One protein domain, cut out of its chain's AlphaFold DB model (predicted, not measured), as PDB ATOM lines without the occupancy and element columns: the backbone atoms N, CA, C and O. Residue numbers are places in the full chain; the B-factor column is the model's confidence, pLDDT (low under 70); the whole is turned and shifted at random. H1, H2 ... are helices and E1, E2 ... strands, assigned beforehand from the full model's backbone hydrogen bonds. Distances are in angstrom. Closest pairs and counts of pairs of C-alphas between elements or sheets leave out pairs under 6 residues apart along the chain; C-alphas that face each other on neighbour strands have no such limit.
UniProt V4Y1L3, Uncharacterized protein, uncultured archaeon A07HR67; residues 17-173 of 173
ATOM      1  N   ALA A  17     124.313 116.967 141.228       51.25
ATOM      2  CA  ALA A  17     125.164 116.489 142.308       51.25
ATOM      3  C   ALA A  17     124.679 117.147 143.608       51.25
ATOM      4  O   ALA A  17     124.685 118.369 143.742       51.25
ATOM      5  N   SER A  18     124.176 116.341 144.541       56.19
ATOM      6  CA  SER A  18     123.732 116.841 145.844       56.19
ATOM      7  C   SER A  18     124.821 116.557 146.866       56.19
ATOM      8  O   SER A  18     125.203 115.398 147.043       56.19
ATOM      9  N   VAL A  19     125.311 117.608 147.524       57.66
ATOM     10  CA  VAL A  19     126.313 117.519 148.593       57.66
ATOM     11  C   VAL A  19     125.624 117.747 149.932       57.66
ATOM     12  O   VAL A  19     125.025 118.796 150.163       57.66
ATOM     13  N   VAL A  20     125.709 116.765 150.829       71.38
ATOM     14  CA  VAL A  20     125.258 116.893 152.221       71.38
ATOM     15  C   VAL A  20     126.487 116.890 153.123       71.38
ATOM     16  O   VAL A  20     127.191 115.887 153.199       71.38
ATOM     17  N   ALA A  21     126.747 118.002 153.811       65.06
ATOM     18  CA  ALA A  21     127.836 118.107 154.779       65.06
ATOM     19  C   ALA A  21     127.379 117.646 156.176       65.06
ATOM     20  O   ALA A  21     126.354 118.098 156.689       65.06
ATOM     21  N   LEU A  22     128.158 116.763 156.800       59.62
ATOM     22  CA  LEU A  22     128.009 116.307 158.183       59.62
ATOM     23  C   LEU A  22     129.159 116.916 159.001       59.62
ATOM     24  O   LEU A  22     130.328 116.577 158.815       59.62
ATOM     25  N   GLY A  23     128.837 117.874 159.872       38.56
ATOM     26  CA  GLY A  23     129.841 118.642 160.612       38.56
ATOM     27  C   GLY A  23     130.462 117.888 161.793       38.56
ATOM     28  O   GLY A  23     129.747 117.298 162.601       38.56
ATOM     29  N   ALA A  24     131.785 118.011 161.934       42.41
ATOM     30  CA  ALA A  24     132.508 117.921 163.204       42.41
ATOM     31  C   ALA A  24     133.373 119.186 163.371       42.41
ATOM     32  O   ALA A  24     133.710 119.849 162.390       42.41
ATOM     33  N   THR A  25     133.653 119.560 164.616       53.78
ATOM     34  CA  THR A  25     134.174 120.875 165.018       53.78
ATOM     35  C   THR A  25     135.701 120.987 164.926       53.78
ATOM     36  O   THR A  25     136.395 120.087 165.386       53.78
ATOM     37  N   GLU A  26     136.150 122.142 164.413       52.31
ATOM     38  CA  GLU A  26     137.517 122.702 164.307       52.31
ATOM     39  C   GLU A  26     138.542 121.932 163.448       52.31
ATOM     40  O   GLU A  26     139.096 120.915 163.850       52.31
ATOM     41  N   GLY A  27     138.823 122.486 162.257       49.53
ATOM     42  CA  GLY A  27     139.898 122.083 161.345       49.53
ATOM     43  C   GLY A  27     140.942 123.193 161.161       49.53
ATOM     44  O   GLY A  27     140.642 124.375 161.338       49.53
ATOM     45  N   ASP A  28     142.167 122.788 160.825       54.44
ATOM     46  CA  ASP A  28     143.329 123.638 160.531       54.44
ATOM     47  C   ASP A  28     143.143 124.431 159.217       54.44
ATOM     48  O   ASP A  28     142.421 124.003 158.308       54.44
ATOM     49  N   LEU A  29     143.744 125.620 159.128       52.94
ATOM     50  CA  LEU A  29     143.461 126.603 158.072       52.94
ATOM     51  C   LEU A  29     144.058 126.176 156.717       52.94
ATOM     52  O   LEU A  29     145.238 125.852 156.618       52.94
ATOM     53  N   GLY A  30     143.246 126.211 155.657       53.47
ATOM     54  CA  GLY A  30     143.671 126.026 154.268       53.47
ATOM     55  C   GLY A  30     144.460 127.222 153.713       53.47
ATOM     56  O   GLY A  30     144.637 128.236 154.390       53.47
ATOM     57  N   SER A  31     144.909 127.120 152.455       55.34
ATOM     58  CA  SER A  31     145.771 128.108 151.764       55.34
ATOM     59  C   SER A  31     145.231 129.541 151.757       55.34
ATOM     60  O   SER A  31     146.011 130.489 151.699       55.34
ATOM     61  N   ASP A  32     143.912 129.689 151.872       54.97
ATOM     62  CA  ASP A  32     143.202 130.968 151.810       54.97
ATOM     63  C   ASP A  32     142.841 131.502 153.212       54.97
ATOM     64  O   ASP A  32     142.069 132.451 153.356       54.97
ATOM     65  N   GLY A  33     143.363 130.876 154.275       54.88
ATOM     66  CA  GLY A  33     143.101 131.254 155.668       54.88
ATOM     67  C   GLY A  33     141.730 130.825 156.206       54.88
ATOM     68  O   GLY A  33     141.380 131.184 157.329       54.88
ATOM     69  N   ARG A  34     140.954 130.047 155.438       65.19
ATOM     70  CA  ARG A  34     139.711 129.375 155.863       65.19
ATOM     71  C   ARG A  34     139.993 127.882 156.069       65.19
ATOM     72  O   ARG A  34     140.736 127.327 155.264       65.19
ATOM     73  N   PRO A  35     139.432 127.210 157.091       71.25
ATOM     74  CA  PRO A  35     139.601 125.766 157.254       71.25
ATOM     75  C   PRO A  35     139.112 125.024 156.006       71.25
ATOM     76  O   PRO A  35     137.990 125.259 155.560       71.25
ATOM     77  N   TYR A  36     139.963 124.166 155.441       83.50
ATOM     78  CA  TYR A  36     139.595 123.297 154.323       83.50
ATOM     79  C   TYR A  36     138.714 122.168 154.857       83.50
ATOM     80  O   TYR A  36     139.117 121.432 155.759       83.50
ATOM     81  N   THR A  37     137.491 122.060 154.347       89.94
ATOM     82  CA  THR A  37     136.487 121.124 154.862       89.94
ATOM     83  C   THR A  37     136.167 120.024 153.860       89.94
ATOM     84  O   THR A  37     136.407 120.149 152.659       89.94
ATOM     85  N   ALA A  38     135.523 118.956 154.332       93.06
ATOM     86  CA  ALA A  38     134.984 117.929 153.449       93.06
ATOM     87  C   ALA A  38     133.960 118.466 152.437       93.06
ATOM     88  O   ALA A  38     133.803 117.865 151.380       93.06
ATOM     89  N   ALA A  39     133.284 119.585 152.723       92.12
ATOM     90  CA  ALA A  39     132.399 120.229 151.756       92.12
ATOM     91  C   ALA A  39     133.190 120.895 150.621       92.12
ATOM     92  O   ALA A  39     132.800 120.753 149.468       92.12
ATOM     93  N   ASP A  40     134.320 121.546 150.926       92.50
ATOM     94  CA  ASP A  40     135.193 122.138 149.903       92.50
ATOM     95  C   ASP A  40     135.847 121.033 149.049       92.50
ATOM     96  O   ASP A  40     135.897 121.125 147.825       92.50
ATOM     97  N   ALA A  41     136.273 119.933 149.681       94.69
ATOM     98  CA  ALA A  41     136.774 118.757 148.971       94.69
ATOM     99  C   ALA A  41     135.695 118.087 148.099       94.69
ATOM    100  O   ALA A  41     135.987 117.650 146.988       94.69
ATOM    101  N   ALA A  42     134.451 118.009 148.578       93.75
ATOM    102  CA  ALA A  42     133.326 117.475 147.815       93.75
ATOM    103  C   ALA A  42     132.944 118.372 146.629       93.75
ATOM    104  O   ALA A  42     132.645 117.854 145.556       93.75
ATOM    105  N   ASP A  43     132.982 119.693 146.802       93.56
ATOM    106  CA  ASP A  43     132.753 120.653 145.721       93.56
ATOM    107  C   ASP A  43     133.813 120.497 144.624       93.56
ATOM    108  O   ASP A  43     133.472 120.325 143.451       93.56
ATOM    109  N   ARG A  44     135.096 120.412 145.005       94.69
ATOM    110  CA  ARG A  44     136.185 120.099 144.067       94.69
ATOM    111  C   ARG A  44     136.004 118.740 143.404       94.69
ATOM    112  O   ARG A  44     136.144 118.640 142.196       94.69
ATOM    113  N   LEU A  45     135.632 117.703 144.156       94.44
ATOM    114  CA  LEU A  45     135.389 116.370 143.597       94.44
ATOM    115  C   LEU A  45     134.334 116.403 142.474       94.44
ATOM    116  O   LEU A  45     134.461 115.683 141.486       94.44
ATOM    117  N   VAL A  46     133.295 117.226 142.611       94.06
ATOM    118  CA  VAL A  46     132.215 117.327 141.619       94.06
ATOM    119  C   VAL A  46     132.562 118.255 140.454       94.06
ATOM    120  O   VAL A  46     132.110 118.018 139.338       94.06
ATOM    121  N   THR A  47     133.322 119.321 140.695       93.38
ATOM    122  CA  THR A  47     133.517 120.402 139.710       93.38
ATOM    123  C   THR A  47     134.869 120.369 139.009       93.38
ATOM    124  O   THR A  47     134.983 120.835 137.875       93.38
ATOM    125  N   GLU A  48     135.897 119.820 139.650       94.75
ATOM    126  CA  GLU A  48     137.243 119.772 139.101       94.75
ATOM    127  C   GLU A  48     137.346 118.683 138.038       94.75
ATOM    128  O   GLU A  48     136.923 117.543 138.235       94.75
ATOM    129  N   THR A  49     137.918 119.046 136.895       95.56
ATOM    130  CA  THR A  49     138.130 118.143 135.765       95.56
ATOM    131  C   THR A  49     139.572 117.679 135.706       95.56
ATOM    132  O   THR A  49     140.484 118.496 135.837       95.56
ATOM    133  N   ALA A  50     139.784 116.405 135.394       95.12
ATOM    134  CA  ALA A  50     141.104 115.844 135.148       95.12
ATOM    135  C   ALA A  50     141.132 115.056 133.834       95.12
ATOM    136  O   ALA A  50     140.104 114.618 133.310       95.12
ATOM    137  N   THR A  51     142.339 114.886 133.300       94.94
ATOM    138  CA  THR A  51     142.595 114.107 132.088       94.94
ATOM    139  C   THR A  51     143.455 112.903 132.446       94.94
ATOM    140  O   THR A  51     144.593 113.061 132.877       94.94
ATOM    141  N   VAL A  52     142.916 111.704 132.242       94.44
ATOM    142  CA  VAL A  52     143.594 110.426 132.478       94.44
ATOM    143  C   VAL A  52     143.956 109.802 131.139       94.44
ATOM    144  O   VAL A  52     143.082 109.578 130.303       94.44
ATOM    145  N   THR A  53     145.235 109.482 130.948       92.06
ATOM    146  CA  THR A  53     145.727 108.764 129.766       92.06
ATOM    147  C   THR A  53     146.289 107.413 130.187       92.06
ATOM    148  O   THR A  53     147.072 107.335 131.131       92.06
ATOM    149  N   TYR A  54     145.892 106.346 129.498       88.19
ATOM    150  CA  TYR A  54     146.314 104.979 129.802       88.19
ATOM    151  C   TYR A  54     146.474 104.151 128.525       88.19
ATOM    152  O   TYR A  54     145.827 104.403 127.511       88.19
ATOM    153  N   GLU A  55     147.348 103.150 128.572       86.31
ATOM    154  CA  GLU A  55     147.581 102.240 127.447       86.31
ATOM    155  C   GLU A  55     146.545 101.110 127.399       86.31
ATOM    156  O   GLU A  55     146.162 100.548 128.434       86.31
ATOM    157  N   VAL A  56     146.144 100.730 126.184       80.69
ATOM    158  CA  VAL A  56     145.241  99.618 125.876       80.69
ATOM    159  C   VAL A  56     146.026  98.523 125.158       80.69
ATOM    160  O   VAL A  56     146.688  98.764 124.155       80.69
ATOM    161  N   VAL A  57     145.981  97.303 125.697       65.75
ATOM    162  CA  VAL A  57     146.882  96.206 125.284       65.75
ATOM    163  C   VAL A  57     146.452  95.531 123.982       65.75
ATOM    164  O   VAL A  57     147.252  94.842 123.357       65.75
ATOM    165  N   GLU A  58     145.203  95.707 123.548       61.72
ATOM    166  CA  GLU A  58     144.615  94.796 122.561       61.72
ATOM    167  C   GLU A  58     145.190  94.935 121.142       61.72
ATOM    168  O   GLU A  58     145.225  93.934 120.433       61.72
ATOM    169  N   THR A  59     145.767  96.082 120.757       51.31
ATOM    170  CA  THR A  59     146.606  96.207 119.549       51.31
ATOM    171  C   THR A  59     147.573  97.397 119.652       51.31
ATOM    172  O   THR A  59     147.145  98.508 119.922       51.31
ATOM    173  N   ALA A  60     148.875  97.165 119.422       58.50
ATOM    174  CA  ALA A  60     149.941  98.162 119.199       58.50
ATOM    175  C   ALA A  60     149.874  99.473 120.026       58.50
ATOM    176  O   ALA A  60     149.555 100.515 119.467       58.50
ATOM    177  N   HIS A  61     150.247  99.438 121.315       65.06
ATOM    178  CA  HIS A  61     150.471 100.628 122.170       65.06
ATOM    179  C   HIS A  61     149.424 101.753 122.015       65.06
ATOM    180  O   HIS A  61     149.760 102.938 122.051       65.06
ATOM    181  N   GLU A  62     148.155 101.403 121.802       79.19
ATOM    182  CA  GLU A  62     147.104 102.398 121.646       79.19
ATOM    183  C   GLU A  62     146.853 103.061 123.003       79.19
ATOM    184  O   GLU A  62     146.571 102.392 123.998       79.19
ATOM    185  N   THR A  63     146.977 104.383 123.068       85.75
ATOM    186  CA  THR A  63     146.642 105.153 124.264       85.75
ATOM    187  C   THR A  63     145.202 105.640 124.179       85.75
ATOM    188  O   THR A  63     144.749 106.133 123.147       85.75
ATOM    189  N   ARG A  64     144.471 105.518 125.286       87.19
ATOM    190  CA  ARG A  64     143.161 106.148 125.466       87.19
ATOM    191  C   ARG A  64     143.281 107.294 126.450       87.19
ATOM    192  O   ARG A  64     143.995 107.194 127.445       87.19
ATOM    193  N   THR A  65     142.542 108.359 126.174       92.19
ATOM    194  CA  THR A  65     142.457 109.544 127.025       92.19
ATOM    195  C   THR A  65     141.008 109.771 127.425       92.19
ATOM    196  O   THR A  65     140.116 109.765 126.578       92.19
ATOM    197  N   VAL A  66     140.783 109.983 128.717       92.00
ATOM    198  CA  VAL A  66     139.481 110.296 129.308       92.00
ATOM    199  C   VAL A  66     139.596 111.649 129.994       92.00
ATOM    200  O   VAL A  66     140.468 111.838 130.837       92.00
ATOM    201  N   HIS A  67     138.723 112.585 129.630       93.75
ATOM    202  CA  HIS A  67     138.586 113.879 130.290       93.75
ATOM    203  C   HIS A  67     137.209 113.947 130.944       93.75
ATOM    204  O   HIS A  67     136.201 113.819 130.247       93.75
ATOM    205  N   ALA A  68     137.173 114.094 132.264       93.06
ATOM    206  CA  ALA A  68     135.939 114.092 133.042       93.06
ATOM    207  C   ALA A  68     136.151 114.785 134.393       93.06
ATOM    208  O   ALA A  68     137.288 115.091 134.771       93.06
ATOM    209  N   THR A  69     135.068 115.017 135.132       94.69
ATOM    210  CA  THR A  69     135.165 115.437 136.537       94.69
ATOM    211  C   THR A  69     135.784 114.336 137.403       94.69
ATOM    212  O   THR A  69     135.729 113.150 137.059       94.69
ATOM    213  N   LEU A  70     136.364 114.699 138.550       95.12
ATOM    214  CA  LEU A  70     136.940 113.720 139.481       95.12
ATOM    215  C   LEU A  70     135.891 112.689 139.945       95.12
ATOM    216  O   LEU A  70     136.176 111.491 140.004       95.12
ATOM    217  N   VAL A  71     134.656 113.127 140.216       93.44
ATOM    218  CA  VAL A  71     133.540 112.241 140.587       93.44
ATOM    219  C   VAL A  71     133.168 111.267 139.463       93.44
ATOM    220  O   VAL A  71     132.904 110.090 139.724       93.44
ATOM    221  N   GLU A  72     133.206 111.710 138.206       90.81
ATOM    222  CA  GLU A  72     132.946 110.857 137.043       90.81
ATOM    223  C   GLU A  72     134.079 109.855 136.801       90.81
ATOM    224  O   GLU A  72     133.794 108.697 136.490       90.81
ATOM    225  N   LEU A  73     135.346 110.247 136.995       92.44
ATOM    226  CA  LEU A  73     136.493 109.331 136.928       92.44
ATOM    227  C   LEU A  73     136.361 108.192 137.945       92.44
ATOM    228  O   LEU A  73     136.553 107.029 137.590       92.44
ATOM    229  N   LEU A  74     135.958 108.501 139.181       91.81
ATOM    230  CA  LEU A  74     135.686 107.487 140.202       91.81
ATOM    231  C   LEU A  74     134.486 106.599 139.846       91.81
ATOM    232  O   LEU A  74     134.538 105.385 140.052       91.81
ATOM    233  N   GLY A  75     133.420 107.185 139.294       87.19
ATOM    234  CA  GLY A  75     132.263 106.434 138.802       87.19
ATOM    235  C   GLY A  75     132.647 105.445 137.699       87.19
ATOM    236  O   GLY A  75     132.304 104.266 137.773       87.19
ATOM    237  N   MET A  76     133.433 105.890 136.716       87.31
ATOM    238  CA  MET A  76     133.949 105.037 135.643       87.31
ATOM    239  C   MET A  76     134.898 103.955 136.171       87.31
ATOM    240  O   MET A  76     134.809 102.805 135.746       87.31
ATOM    241  N   ALA A  77     135.784 104.282 137.118       88.62
ATOM    242  CA  ALA A  77     136.699 103.317 137.730       88.62
ATOM    243  C   ALA A  77     135.955 102.200 138.489       88.62
ATOM    244  O   ALA A  77     136.401 101.051 138.488       88.62
ATOM    245  N   MET A  78     134.804 102.525 139.093       83.69
ATOM    246  CA  MET A  78     133.914 101.574 139.768       83.69
ATOM    247  C   MET A  78     133.128 100.681 138.799       83.69
ATOM    248  O   MET A  78     132.958  99.488 139.062       83.69
ATOM    249  N   GLU A  79     132.651 101.247 137.689       78.50
ATOM    250  CA  GLU A  79     131.916 100.523 136.641       78.50
ATOM    251  C   GLU A  79     132.837  99.731 135.707       78.50
ATOM    252  O   GLU A  79     132.378  98.876 134.954       78.50
ATOM    253  N   THR A  80     134.149  99.967 135.754       75.25
ATOM    254  CA  THR A  80     135.118  99.180 134.994       75.25
ATOM    255  C   THR A  80     135.175  97.761 135.574       75.25
ATOM    256  O   THR A  80     135.914  97.482 136.520       75.25
ATOM    257  N   THR A  81     134.349  96.873 135.013       64.56
ATOM    258  CA  THR A  81     134.167  95.473 135.437       64.56
ATOM    259  C   THR A  81     135.082  94.484 134.725       64.56
ATOM    260  O   THR A  81     134.978  93.287 134.971       64.56
ATOM    261  N   GLY A  82     135.890  94.944 133.771       61.66
ATOM    262  CA  GLY A  82     136.823  94.077 133.066       61.66
ATOM    263  C   GLY A  82     138.059  93.830 133.920       61.66
ATOM    264  O   GLY A  82     138.726  94.791 134.282       61.66
ATOM    265  N   ASP A  83     138.407  92.568 134.163       62.00
ATOM    266  CA  ASP A  83     139.670  92.160 134.810       62.00
ATOM    267  C   ASP A  83     140.871  92.263 133.841       62.00
ATOM    268  O   ASP A  83     141.771  91.423 133.817       62.00
ATOM    269  N   GLY A  84     140.846  93.256 132.950       78.94
ATOM    270  CA  GLY A  84     141.862  93.460 131.926       78.94
ATOM    271  C   GLY A  84     142.927  94.451 132.376       78.94
ATOM    272  O   GLY A  84     142.632  95.446 133.029       78.94
ATOM    273  N   GLU A  85     144.163  94.264 131.922       84.56
ATOM    274  CA  GLU A  85     145.283  95.147 132.278       84.56
ATOM    275  C   GLU A  85     145.014  96.627 131.923       84.56
ATOM    276  O   GLU A  85     145.412  97.539 132.640       84.56
ATOM    277  N   ALA A  86     144.272  96.889 130.840       85.50
ATOM    278  CA  ALA A  86     143.857  98.243 130.470       85.50
ATOM    279  C   ALA A  86     142.868  98.864 131.477       85.50
ATOM    280  O   ALA A  86     142.933 100.062 131.747       85.50
ATOM    281  N   ALA A  87     141.971  98.052 132.039       85.50
ATOM    282  CA  ALA A  87     141.034  98.464 133.078       85.50
ATOM    283  C   ALA A  87     141.757  98.772 134.396       85.50
ATOM    284  O   ALA A  87     141.480  99.801 135.013       85.50
ATOM    285  N   ASP A  88     142.737  97.948 134.775       88.75
ATOM    286  CA  ASP A  88     143.579  98.192 135.950       88.75
ATOM    287  C   ASP A  88     144.419  99.463 135.800       88.75
ATOM    288  O   ASP A  88     144.502 100.268 136.733       88.75
ATOM    289  N   ARG A  89     144.996  99.703 134.613       91.12
ATOM    290  CA  ARG A  89     145.727 100.947 134.329       91.12
ATOM    291  C   ARG A  89     144.819 102.165 134.398       91.12
ATOM    292  O   ARG A  89     145.185 103.133 135.060       91.12
ATOM    293  N   PHE A  90     143.648 102.123 133.760       91.75
ATOM    294  CA  PHE A  90     142.678 103.215 133.852       91.75
ATOM    295  C   PHE A  90     142.296 103.491 135.307       91.75
ATOM    296  O   PHE A  90     142.370 104.638 135.747       91.75
ATOM    297  N   ARG A  91     141.958 102.444 136.072       92.06
ATOM    298  CA  ARG A  91     141.613 102.558 137.491       92.06
ATOM    299  C   ARG A  91     142.750 103.203 138.276       92.06
ATOM    300  O   ARG A  91     142.518 104.200 138.942       92.06
ATOM    301  N   SER A  92     143.969 102.686 138.162       93.56
ATOM    302  CA  SER A  92     145.141 103.221 138.863       93.56
ATOM    303  C   SER A  92     145.370 104.708 138.562       93.56
ATOM    304  O   SER A  92     145.502 105.513 139.484       93.56
ATOM    305  N   GLN A  93     145.315 105.098 137.283       95.44
ATOM    306  CA  GLN A  93     145.489 106.494 136.873       95.44
ATOM    307  C   GLN A  93     144.347 107.398 137.358       95.44
ATOM    308  O   GLN A  93     144.593 108.525 137.784       95.44
ATOM    309  N   ALA A  94     143.103 106.913 137.337       94.75
ATOM    310  CA  ALA A  94     141.953 107.653 137.848       94.75
ATOM    311  C   ALA A  94     142.051 107.899 139.361       94.75
ATOM    312  O   ALA A  94     141.804 109.017 139.808       94.75
ATOM    313  N   LEU A  95     142.441 106.890 140.149       95.12
ATOM    314  CA  LEU A  95     142.610 107.050 141.599       95.12
ATOM    315  C   LEU A  95     143.773 107.994 141.930       95.12
ATOM    316  O   LEU A  95     143.610 108.850 142.796       95.12
ATOM    317  N   GLY A  96     144.892 107.890 141.205       95.62
ATOM    318  CA  GLY A  96     146.034 108.796 141.362       95.62
ATOM    319  C   GLY A  96     145.674 110.252 141.058       95.62
ATOM    320  O   GLY A  96     145.949 111.128 141.869       95.62
ATOM    321  N   ALA A  97     144.961 110.510 139.956       96.38
ATOM    322  CA  ALA A  97     144.519 111.862 139.607       96.38
ATOM    323  C   ALA A  97     143.613 112.491 140.684       96.38
ATOM    324  O   ALA A  97     143.706 113.686 140.956       96.38
ATOM    325  N   VAL A  98     142.746 111.689 141.314       96.06
ATOM    326  CA  VAL A  98     141.872 112.146 142.406       96.06
ATOM    327  C   VAL A  98     142.667 112.405 143.687       96.06
ATOM    328  O   VAL A  98     142.425 113.408 144.356       96.06
ATOM    329  N   GLU A  99     143.607 111.524 144.034       95.31
ATOM    330  CA  GLU A  99     144.473 111.700 145.204       95.31
ATOM    331  C   GLU A  99     145.354 112.951 145.070       95.31
ATOM    332  O   GLU A  99     145.407 113.763 145.997       95.31
ATOM    333  N   ASP A 100     145.960 113.158 143.900       95.12
ATOM    334  CA  ASP A 100     146.794 114.326 143.607       95.12
ATOM    335  C   ASP A 100     145.990 115.631 143.672       95.12
ATOM    336  O   ASP A 100     146.459 116.630 144.224       95.12
ATOM    337  N   ALA A 101     144.758 115.628 143.154       94.50
ATOM    338  CA  ALA A 101     143.892 116.799 143.181       94.50
ATOM    339  C   ALA A 101     143.444 117.158 144.609       94.50
ATOM    340  O   ALA A 101     143.519 118.320 145.020       94.50
ATOM    341  N   LEU A 102     142.973 116.177 145.382       94.06
ATOM    342  CA  LEU A 102     142.363 116.418 146.696       94.06
ATOM    343  C   LEU A 102     143.378 116.496 147.845       94.06
ATOM    344  O   LEU A 102     143.051 117.023 148.915       94.06
ATOM    345  N   GLY A 103     144.594 116.000 147.628       92.69
ATOM    346  CA  GLY A 103     145.689 116.029 148.587       92.69
ATOM    347  C   GLY A 103     145.599 114.963 149.684       92.69
ATOM    348  O   GLY A 103     144.579 114.315 149.914       92.69
ATOM    349  N   THR A 104     146.696 114.821 150.427       92.69
ATOM    350  CA  THR A 104     146.932 113.722 151.383       92.69
ATOM    351  C   THR A 104     146.073 113.755 152.649       92.69
ATOM    352  O   THR A 104     146.059 112.781 153.399       92.69
ATOM    353  N   ARG A 105     145.375 114.869 152.900       93.25
ATOM    354  CA  ARG A 105     144.435 115.072 154.019       93.25
ATOM    355  C   ARG A 105     142.975 114.825 153.632       93.25
ATOM    356  O   ARG A 105     142.069 115.149 154.395       93.25
ATOM    357  N   THR A 106     142.746 114.268 152.446       95.19
ATOM    358  CA  THR A 106     141.413 113.932 151.958       95.19
ATOM    359  C   THR A 106     141.315 112.435 151.715       95.19
ATOM    360  O   THR A 106     142.198 111.825 151.116       95.19
ATOM    361  N   ARG A 107     140.204 111.845 152.152       95.81
ATOM    362  CA  ARG A 107     139.820 110.480 151.818       95.81
ATOM    363  C   ARG A 107     138.468 110.464 151.140       95.81
ATOM    364  O   ARG A 107     137.532 111.102 151.614       95.81
ATOM    365  N   VAL A 108     138.353 109.685 150.072       95.31
ATOM    366  CA  VAL A 108     137.088 109.451 149.377       95.31
ATOM    367  C   VAL A 108     136.782 107.961 149.395       95.31
ATOM    368  O   VAL A 108     137.555 107.162 148.874       95.31
ATOM    369  N   ASP A 109     135.651 107.583 149.984       93.50
ATOM    370  CA  ASP A 109     135.123 106.221 149.924       93.50
ATOM    371  C   ASP A 109     133.888 106.200 149.018       93.50
ATOM    372  O   ASP A 109     132.892 106.874 149.285       93.50
ATOM    373  N   VAL A 110     133.933 105.406 147.953       89.25
ATOM    374  CA  VAL A 110     132.842 105.291 146.981       89.25
ATOM    375  C   VAL A 110     132.009 104.053 147.284       89.25
ATOM    376  O   VAL A 110     132.545 102.955 147.469       89.25
ATOM    377  N   ARG A 111     130.686 104.226 147.326       82.88
ATOM    378  CA  ARG A 111     129.697 103.168 147.547       82.88
ATOM    379  C   ARG A 111     128.643 103.196 146.450       82.88
ATOM    380  O   ARG A 111     128.083 104.247 146.139       82.88
ATOM    381  N   TYR A 112     128.338 102.025 145.914       70.00
ATOM    382  CA  TYR A 112     127.281 101.860 144.928       70.00
ATOM    383  C   TYR A 112     125.927 101.617 145.611       70.00
ATOM    384  O   TYR A 112     125.798 100.688 146.403       70.00
ATOM    385  N   ASP A 113     124.897 102.411 145.295       62.56
ATOM    386  CA  ASP A 113     123.564 102.294 145.926       62.56
ATOM    387  C   ASP A 113     122.696 101.162 145.331       62.56
ATOM    388  O   ASP A 113     121.500 101.047 145.602       62.56
ATOM    389  N   GLY A 114     123.281 100.282 144.508       53.88
ATOM    390  CA  GLY A 114     122.603  99.083 144.003       53.88
ATOM    391  C   GLY A 114     122.097  98.152 145.114       53.88
ATOM    392  O   GLY A 114     121.123  97.430 144.905       53.88
ATOM    393  N   GLU A 115     122.704  98.237 146.297       51.50
ATOM    394  CA  GLU A 115     122.501  97.331 147.430       51.50
ATOM    395  C   GLU A 115     121.406  97.783 148.398       51.50
ATOM    396  O   GLU A 115     120.731  96.950 149.006       51.50
ATOM    397  N   ARG A 116     121.159  99.094 148.527       46.81
ATOM    398  CA  ARG A 116     120.173  99.617 149.487       46.81
ATOM    399  C   ARG A 116     118.755  99.136 149.177       46.81
ATOM    400  O   ARG A 116     118.006  98.816 150.093       46.81
ATOM    401  N   ARG A 117     118.402  98.988 147.892       46.47
ATOM    402  CA  ARG A 117     117.121  98.376 147.491       46.47
ATOM    403  C   ARG A 117     117.089  96.856 147.657       46.47
ATOM    404  O   ARG A 117     116.011  96.327 147.900       46.47
ATOM    405  N   ALA A 118     118.218  96.156 147.536       47.03
ATOM    406  CA  ALA A 118     118.264  94.704 147.740       47.03
ATOM    407  C   ALA A 118     118.049  94.349 149.224       47.03
ATOM    408  O   ALA A 118     117.273  93.445 149.539       47.03
ATOM    409  N   ALA A 119     118.638  95.139 150.129       48.31
ATOM    410  CA  ALA A 119     118.454  95.007 151.572       48.31
ATOM    411  C   ALA A 119     117.020  95.341 152.035       48.31
ATOM    412  O   ALA A 119     116.491  94.671 152.919       48.31
ATOM    413  N   GLU A 120     116.361  96.327 151.414       48.44
ATOM    414  CA  GLU A 120     114.956  96.671 151.700       48.44
ATOM    415  C   GLU A 120     113.945  95.680 151.075       48.44
ATOM    416  O   GLU A 120     112.819  95.570 151.557       48.44
ATOM    417  N   ALA A 121     114.334  94.926 150.036       48.59
ATOM    418  CA  ALA A 121     113.451  94.005 149.306       48.59
ATOM    419  C   ALA A 121     113.492  92.537 149.783       48.59
ATOM    420  O   ALA A 121     112.770  91.706 149.234       48.59
ATOM    421  N   GLY A 122     114.304  92.188 150.787       46.31
ATOM    422  CA  GLY A 122     114.296  90.849 151.399       46.31
ATOM    423  C   GLY A 122     114.671  89.687 150.463       46.31
ATOM    424  O   GLY A 122     114.421  88.529 150.796       46.31
ATOM    425  N   ALA A 123     115.274  89.963 149.306       44.19
ATOM    426  CA  ALA A 123     115.691  88.947 148.350       44.19
ATOM    427  C   ALA A 123     117.196  88.687 148.487       44.19
ATOM    428  O   ALA A 123     118.002  89.211 147.725       44.19
ATOM    429  N   VAL A 124     117.580  87.858 149.461       43.78
ATOM    430  CA  VAL A 124     118.931  87.279 149.504       43.78
ATOM    431  C   VAL A 124     118.996  86.187 148.436       43.78
ATOM    432  O   VAL A 124     118.740  85.012 148.700       43.78
ATOM    433  N   THR A 125     119.293  86.569 147.198       45.09
ATOM    434  CA  THR A 125     119.803  85.615 146.210       45.09
ATOM    435  C   THR A 125     121.265  85.332 146.536       45.09
ATOM    436  O   THR A 125     122.045  86.258 146.720       45.09
ATOM    437  N   ALA A 126     121.634  84.051 146.614       46.56
ATOM    438  CA  ALA A 126     122.932  83.532 147.065       46.56
ATOM    439  C   ALA A 126     124.137  83.839 146.140       46.56
ATOM    440  O   ALA A 126     125.102  83.078 146.087       46.56
ATOM    441  N   HIS A 127     124.095  84.947 145.409       43.41
ATOM    442  CA  HIS A 127     125.217  85.468 144.641       43.41
ATOM    443  C   HIS A 127     125.101  86.992 144.551       43.41
ATOM    444  O   HIS A 127     124.985  87.561 143.470       43.41
ATOM    445  N   ASP A 128     125.037  87.644 145.711       40.16
ATOM    446  CA  ASP A 128     125.200  89.091 145.779       40.16
ATOM    447  C   ASP A 128     126.700  89.367 145.578       40.16
ATOM    448  O   ASP A 128     127.504  88.890 146.389       40.16
ATOM    449  N   PRO A 129     127.128  89.991 144.463       48.22
ATOM    450  CA  PRO A 129     128.525  90.364 144.308       48.22
ATOM    451  C   PRO A 129     128.886  91.280 145.477       48.22
ATOM    452  O   PRO A 129     128.124  92.189 145.788       48.22
ATOM    453  N   GLU A 130     130.016  91.023 146.144       50.19
ATOM    454  CA  GLU A 130     130.459  91.867 147.255       50.19
ATOM    455  C   GLU A 130     130.369  93.358 146.885       50.19
ATOM    456  O   GLU A 130     130.683  93.720 145.741       50.19
ATOM    457  N   PRO A 131     130.007  94.226 147.847       55.56
ATOM    458  CA  PRO A 131     129.927  95.654 147.613       55.56
ATOM    459  C   PRO A 131     131.181  96.184 146.952       55.56
ATOM    460  O   PRO A 131     132.248  96.229 147.572       55.56
ATOM    461  N   ARG A 132     131.052  96.636 145.701       68.75
ATOM    462  CA  ARG A 132     132.146  97.325 145.020       68.75
ATOM    463  C   ARG A 132     132.437  98.607 145.781       68.75
ATOM    464  O   ARG A 132     131.639  99.545 145.794       68.75
ATOM    465  N   ARG A 133     133.588  98.619 146.441       82.06
ATOM    466  CA  ARG A 133     134.092  99.744 147.220       82.06
ATOM    467  C   ARG A 133     135.438 100.149 146.665       82.06
ATOM    468  O   ARG A 133     136.311  99.313 146.457       82.06
ATOM    469  N   ILE A 134     135.590 101.446 146.461       88.06
ATOM    470  CA  ILE A 134     136.860 102.068 146.109       88.06
ATOM    471  C   ILE A 134     137.165 103.084 147.201       88.06
ATOM    472  O   ILE A 134     136.277 103.832 147.611       88.06
ATOM    473  N   ALA A 135     138.406 103.088 147.675       92.25
ATOM    474  CA  ALA A 135     138.920 104.096 148.585       92.25
ATOM    475  C   ALA A 135     140.087 104.824 147.916       92.25
ATOM    476  O   ALA A 135     140.943 104.179 147.311       92.25
ATOM    477  N   VAL A 136     140.109 106.148 148.041       94.81
ATOM    478  CA  VAL A 136     141.190 107.022 147.573       94.81
ATOM    479  C   VAL A 136     141.721 107.828 148.745       94.81
ATOM    480  O   VAL A 136     140.929 108.342 149.538       94.81
ATOM    481  N   GLY A 137     143.046 107.943 148.836       93.69
ATOM    482  CA  GLY A 137     143.737 108.650 149.909       93.69
ATOM    483  C   GLY A 137     143.902 107.836 151.198       93.69
ATOM    484  O   GLY A 137     143.380 106.727 151.369       93.69
ATOM    485  N   ALA A 138     144.667 108.404 152.131       92.75
ATOM    486  CA  ALA A 138     144.996 107.769 153.403       92.75
ATOM    487  C   ALA A 138     143.784 107.688 154.346       92.75
ATOM    488  O   ALA A 138     142.896 108.531 154.332       92.75
ATOM    489  N   GLU A 139     143.734 106.670 155.209       92.88
ATOM    490  CA  GLU A 139     142.762 106.670 156.309       92.88
ATOM    491  C   GLU A 139     143.123 107.777 157.319       92.88
ATOM    492  O   GLU A 139     144.290 107.851 157.721       92.88
ATOM    493  N   PRO A 140     142.151 108.601 157.766       89.69
ATOM    494  CA  PRO A 140     142.397 109.593 158.801       89.69
ATOM    495  C   PRO A 140     143.048 108.966 160.048       89.69
ATOM    496  O   PRO A 140     142.611 107.900 160.505       89.69
ATOM    497  N   PRO A 141     144.066 109.607 160.656       91.12
ATOM    498  CA  PRO A 141     144.590 109.183 161.945       91.12
ATOM    499  C   PRO A 141     143.471 109.112 162.984       91.12
ATOM    500  O   PRO A 141     142.601 109.975 163.039       91.12
ATOM    501  N   ARG A 142     143.527 108.118 163.877       88.88
ATOM    502  CA  ARG A 142     142.463 107.873 164.871       88.88
ATOM    503  C   ARG A 142     142.189 109.053 165.815       88.88
ATOM    504  O   ARG A 142     141.137 109.082 166.440       88.88
ATOM    505  N   SER A 143     143.145 109.967 165.960       87.19
ATOM    506  CA  SER A 143     143.060 111.155 166.813       87.19
ATOM    507  C   SER A 143     142.732 112.441 166.051       87.19
ATOM    508  O   SER A 143     142.697 113.500 166.672       87.19
ATOM    509  N   ALA A 144     142.574 112.385 164.726       86.25
ATOM    510  CA  ALA A 144     142.315 113.573 163.928       86.25
ATOM    511  C   ALA A 144     140.835 113.977 164.016       86.25
ATOM    512  O   ALA A 144     139.948 113.122 164.073       86.25
ATOM    513  N   ALA A 145     140.571 115.281 164.023       88.12
ATOM    514  CA  ALA A 145     139.221 115.791 163.833       88.12
ATOM    515  C   ALA A 145     138.836 115.576 162.364       88.12
ATOM    516  O   ALA A 145     139.575 115.977 161.474       88.12
ATOM    517  N   VAL A 146     137.704 114.918 162.105       90.44
ATOM    518  CA  VAL A 146     137.277 114.569 160.744       90.44
ATOM    519  C   VAL A 146     135.980 115.280 160.415       90.44
ATOM    520  O   VAL A 146     134.964 115.049 161.068       90.44
ATOM    521  N   THR A 147     135.986 116.082 159.357       92.38
ATOM    522  CA  THR A 147     134.748 116.545 158.717       92.38
ATOM    523  C   THR A 147     134.351 115.571 157.615       92.38
ATOM    524  O   THR A 147     135.222 114.956 156.997       92.38
ATOM    525  N   ALA A 148     133.049 115.405 157.369       92.62
ATOM    526  CA  ALA A 148     132.565 114.516 156.319       92.62
ATOM    527  C   ALA A 148     131.513 115.190 155.435       92.62
ATOM    528  O   ALA A 148     130.696 115.983 155.899       92.62
ATOM    529  N   ALA A 149     131.502 114.839 154.157       92.75
ATOM    530  CA  ALA A 149     130.454 115.203 153.219       92.75
ATOM    531  C   ALA A 149     130.073 113.983 152.384       92.75
ATOM    532  O   ALA A 149     130.901 113.110 152.122       92.75
ATOM    533  N   VAL A 150     128.811 113.908 151.978       91.94
ATOM    534  CA  VAL A 150     128.315 112.865 151.083       91.94
ATOM    535  C   VAL A 150     127.885 113.510 149.780       91.94
ATOM    536  O   VAL A 150     127.010 114.376 149.780       91.94
ATOM    537  N   VAL A 151     128.485 113.064 148.682       90.19
ATOM    538  CA  VAL A 151     128.073 113.413 147.322       90.19
ATOM    539  C   VAL A 151     127.224 112.277 146.780       90.19
ATOM    540  O   VAL A 151     127.638 111.121 146.823       90.19
ATOM    541  N   THR A 152     126.046 112.595 146.254       88.12
ATOM    542  CA  THR A 152     125.283 111.658 145.420       88.12
ATOM    543  C   THR A 152     125.402 112.102 143.971       88.12
ATOM    544  O   THR A 152     125.007 113.224 143.650       88.12
ATOM    545  N   HIS A 153     125.948 111.241 143.113       82.44
ATOM    546  CA  HIS A 153     126.149 111.529 141.692       82.44
ATOM    547  C   HIS A 153     125.522 110.427 140.832       82.44
ATOM    548  O   HIS A 153     125.637 109.249 141.191       82.44
ATOM    549  N   PRO A 154     124.867 110.753 139.703       77.25
ATOM    550  CA  PRO A 154     124.459 109.726 138.749       77.25
ATOM    551  C   PRO A 154     125.700 108.962 138.267       77.25
ATOM    552  O   PRO A 154     126.679 109.579 137.848       77.25
ATOM    553  N   ALA A 155     125.702 107.630 138.340       64.38
ATOM    554  CA  ALA A 155     126.795 106.872 137.744       64.38
ATOM    555  C   ALA A 155     126.802 107.093 136.219       64.38
ATOM    556  O   ALA A 155     125.724 107.104 135.609       64.38
ATOM    557  N   PRO A 156     127.976 107.243 135.583       59.41
ATOM    558  CA  PRO A 156     128.065 107.235 134.130       59.41
ATOM    559  C   PRO A 156     127.618 105.856 133.622       59.41
ATOM    560  O   PRO A 156     128.303 104.853 133.809       59.41
ATOM    561  N   ALA A 157     126.428 105.780 133.025       51.97
ATOM    562  CA  ALA A 157     125.892 104.524 132.516       51.97
ATOM    563  C   ALA A 157     126.618 104.116 131.227       51.97
ATOM    564  O   ALA A 157     126.449 104.744 130.185       51.97
ATOM    565  N   VAL A 158     127.350 103.001 131.271       49.44
ATOM    566  CA  VAL A 158     127.849 102.311 130.064       49.44
ATOM    567  C   VAL A 158     126.727 101.578 129.309       49.44
ATOM    568  O   VAL A 158     126.910 101.149 128.173       49.44
ATOM    569  N   SER A 159     125.535 101.439 129.903       45.91
ATOM    570  CA  SER A 159     124.333 100.914 129.243       45.91
ATOM    571  C   SER A 159     123.061 101.490 129.873       45.91
ATOM    572  O   SER A 159     122.884 101.469 131.089       45.91
ATOM    573  N   ALA A 160     122.172 102.013 129.027       46.28
ATOM    574  CA  ALA A 160     121.090 102.952 129.350       46.28
ATOM    575  C   ALA A 160     119.918 102.417 130.207       46.28
ATOM    576  O   ALA A 160     118.869 103.058 130.264       46.28
ATOM    577  N   THR A 161     120.035 101.263 130.864       48.22
ATOM    578  CA  THR A 161     118.840 100.594 131.409       48.22
ATOM    579  C   THR A 161     118.479 101.023 132.836       48.22
ATOM    580  O   THR A 161     117.304 100.987 133.176       48.22
ATOM    581  N   THR A 162     119.414 101.527 133.652       53.00
ATOM    582  CA  THR A 162     119.100 102.249 134.907       53.00
ATOM    583  C   THR A 162     120.299 103.093 135.342       53.00
ATOM    584  O   THR A 162     121.322 102.520 135.709       53.00
ATOM    585  N   LEU A 163     120.182 104.427 135.367       55.28
ATOM    586  CA  LEU A 163     121.147 105.282 136.073       55.28
ATOM    587  C   LEU A 163     121.022 104.988 137.571       55.28
ATOM    588  O   LEU A 163     120.019 105.344 138.195       55.28
ATOM    589  N   ARG A 164     122.001 104.290 138.148       66.56
ATOM    590  CA  ARG A 164     122.056 104.075 139.597       66.56
ATOM    591  C   ARG A 164     122.945 105.154 140.209       66.56
ATOM    592  O   ARG A 164     124.021 105.408 139.676       66.56
ATOM    593  N   PRO A 165     122.502 105.839 141.271       74.06
ATOM    594  CA  PRO A 165     123.339 106.831 141.917       74.06
ATOM    595  C   PRO A 165     124.496 106.150 142.661       74.06
ATOM    596  O   PRO A 165     124.305 105.144 143.348       74.06
ATOM    597  N   CYS A 166     125.689 106.725 142.543       80.81
ATOM    598  CA  CYS A 166     126.826 106.423 143.406       80.81
ATOM    599  C   CYS A 166     126.855 107.427 144.562       80.81
ATOM    600  O   CYS A 166     126.607 108.621 144.366       80.81
ATOM    601  N   ALA A 167     127.187 106.942 145.756       88.06
ATOM    602  CA  ALA A 167     127.427 107.768 146.929       88.06
ATOM    603  C   ALA A 167     128.931 107.833 147.222       88.06
ATOM    604  O   ALA A 167     129.590 106.803 147.359       88.06
ATOM    605  N   PHE A 168     129.469 109.041 147.358       90.56
ATOM    606  CA  PHE A 168     130.874 109.299 147.661       90.56
ATOM    607  C   PHE A 168     130.946 109.934 149.042       90.56
ATOM    608  O   PHE A 168     130.392 111.011 149.261       90.56
ATOM    609  N   VAL A 169     131.597 109.262 149.983       93.69
ATOM    610  CA  VAL A 169     131.851 109.788 151.323       93.69
ATOM    611  C   VAL A 169     133.223 110.441 151.307       93.69
ATOM    612  O   VAL A 169     134.237 109.754 151.220       93.69
ATOM    613  N   VAL A 170     133.244 111.765 151.386       93.94
ATOM    614  CA  VAL A 170     134.457 112.578 151.444       93.94
ATOM    615  C   VAL A 170     134.759 112.887 152.902       93.94
ATOM    616  O   VAL A 170     133.874 113.324 153.636       93.94
ATOM    617  N   ARG A 171     135.995 112.645 153.333       94.44
ATOM    618  CA  ARG A 171     136.488 112.881 154.693       94.44
ATOM    619  C   ARG A 171     137.740 113.744 154.632       94.44
ATOM    620  O   ARG A 171     138.633 113.443 153.849       94.44
ATOM    621  N   VAL A 172     137.803 114.785 155.457       93.69
ATOM    622  CA  VAL A 172     138.954 115.699 155.550       93.69
ATOM    623  C   VAL A 172     139.365 115.854 157.007       93.69
ATOM    624  O   VAL A 172     138.479 115.936 157.869       93.69
ATOM    625  N   TRP A 173     140.675 115.881 157.265       92.19
ATOM    626  CA  TRP A 173     141.268 115.976 158.603       92.19
ATOM    627  C   TRP A 173     142.541 116.824 158.657       92.19
ATOM    628  O   TRP A 173     143.185 117.007 157.602       92.19
TER     629      TRP A 173
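This is residues 17 to 173 of the 173 residues of an uncharacterized protein of uncultured archaeon A07HR67 (UniProt V4Y1L3). A twisted sheet of five strands has three helices, H1, H2 and H3, over one face and no named helix over the other; on the side of H2 and H3 away from that sheet lies a long two-stranded hairpin, E2 and E3. Residues 119 to 127, of which 119 and 120 belong to the short helix H4, stick out from the body. The printed part has 157 residues with four named helices and seven named strands, in the order E1 H1 E2 E3 H2 H3 E4 H4 E5 E6 E7. The large sheet runs E1 E6 E7 E4 E5, all antiparallel, and the class is mixed, helices and strands. The whole is compact, with a radius of gyration of the C-alphas of 17.0 A, and spans 50 by 46 by 27 A.

E1, residues 18 to 22, begins at C-alpha 18 (123.732, 116.841, 145.844). H1 is residues 38 to 47, 14.0 A long. E2, residues 49 to 56, is 22.2 A and E3, residues 62 to 69, 23.1 A. H2 is residues 70 to 79, and H3, residues 85 to 102, is 25.9 A, beginning at C-alpha 85 (145.283, 95.147, 132.278). E4 is residues 106 to 112, H4 residues 116 to 120 and E5 residues 133 to 136. E6, residues 147 to 154, is 23.5 A; E7, residues 165 to 172, is 22.5 A and ends at C-alpha 172 (138.954, 115.699, 155.550).

The large sheet is twisted, its C-alphas up to 4.5 A off the best plane. Across it, N 20 and O 150 are 2.9 A apart in E1 and E6, N 149 and O 170 2.9 A in the hairpin E6 and E7, N 109 and O 169 2.9 A in E7 and E4, and N 110 and O 134 2.8 A in E4 and E5, within hydrogen-bond range. H1, H2 and H3 are on the same face, forming two layers, helices on one face of a sheet. H1 runs along the strands over E6 and E7, at a height of 7.6 A. H2 and H3, a helical hairpin, touch at C-alphas 77 and 91, 5.0 A, with a shallow tilt of 27 degrees, opposite ways. In the hairpin E2 and E3, N 52 and O 66 are 2.8 A apart; the closest C-alphas of E2 and H3 are 56 and 86, 5.0 A. H4 is not on the large sheet. In H1, H2, H3 and H4 every O i to N i+4 pair is within hydrogen-bond range.

The C-alphas farthest apart, of Thr 25 and Ala 60, are 53.5 A apart. The printed part has no cut. The links E1 to H1 and H4 to E5 are long. Mean pLDDT of the printed part is 77.1; 55 residues are under 70, among them 21 to 34 and 113 to 132.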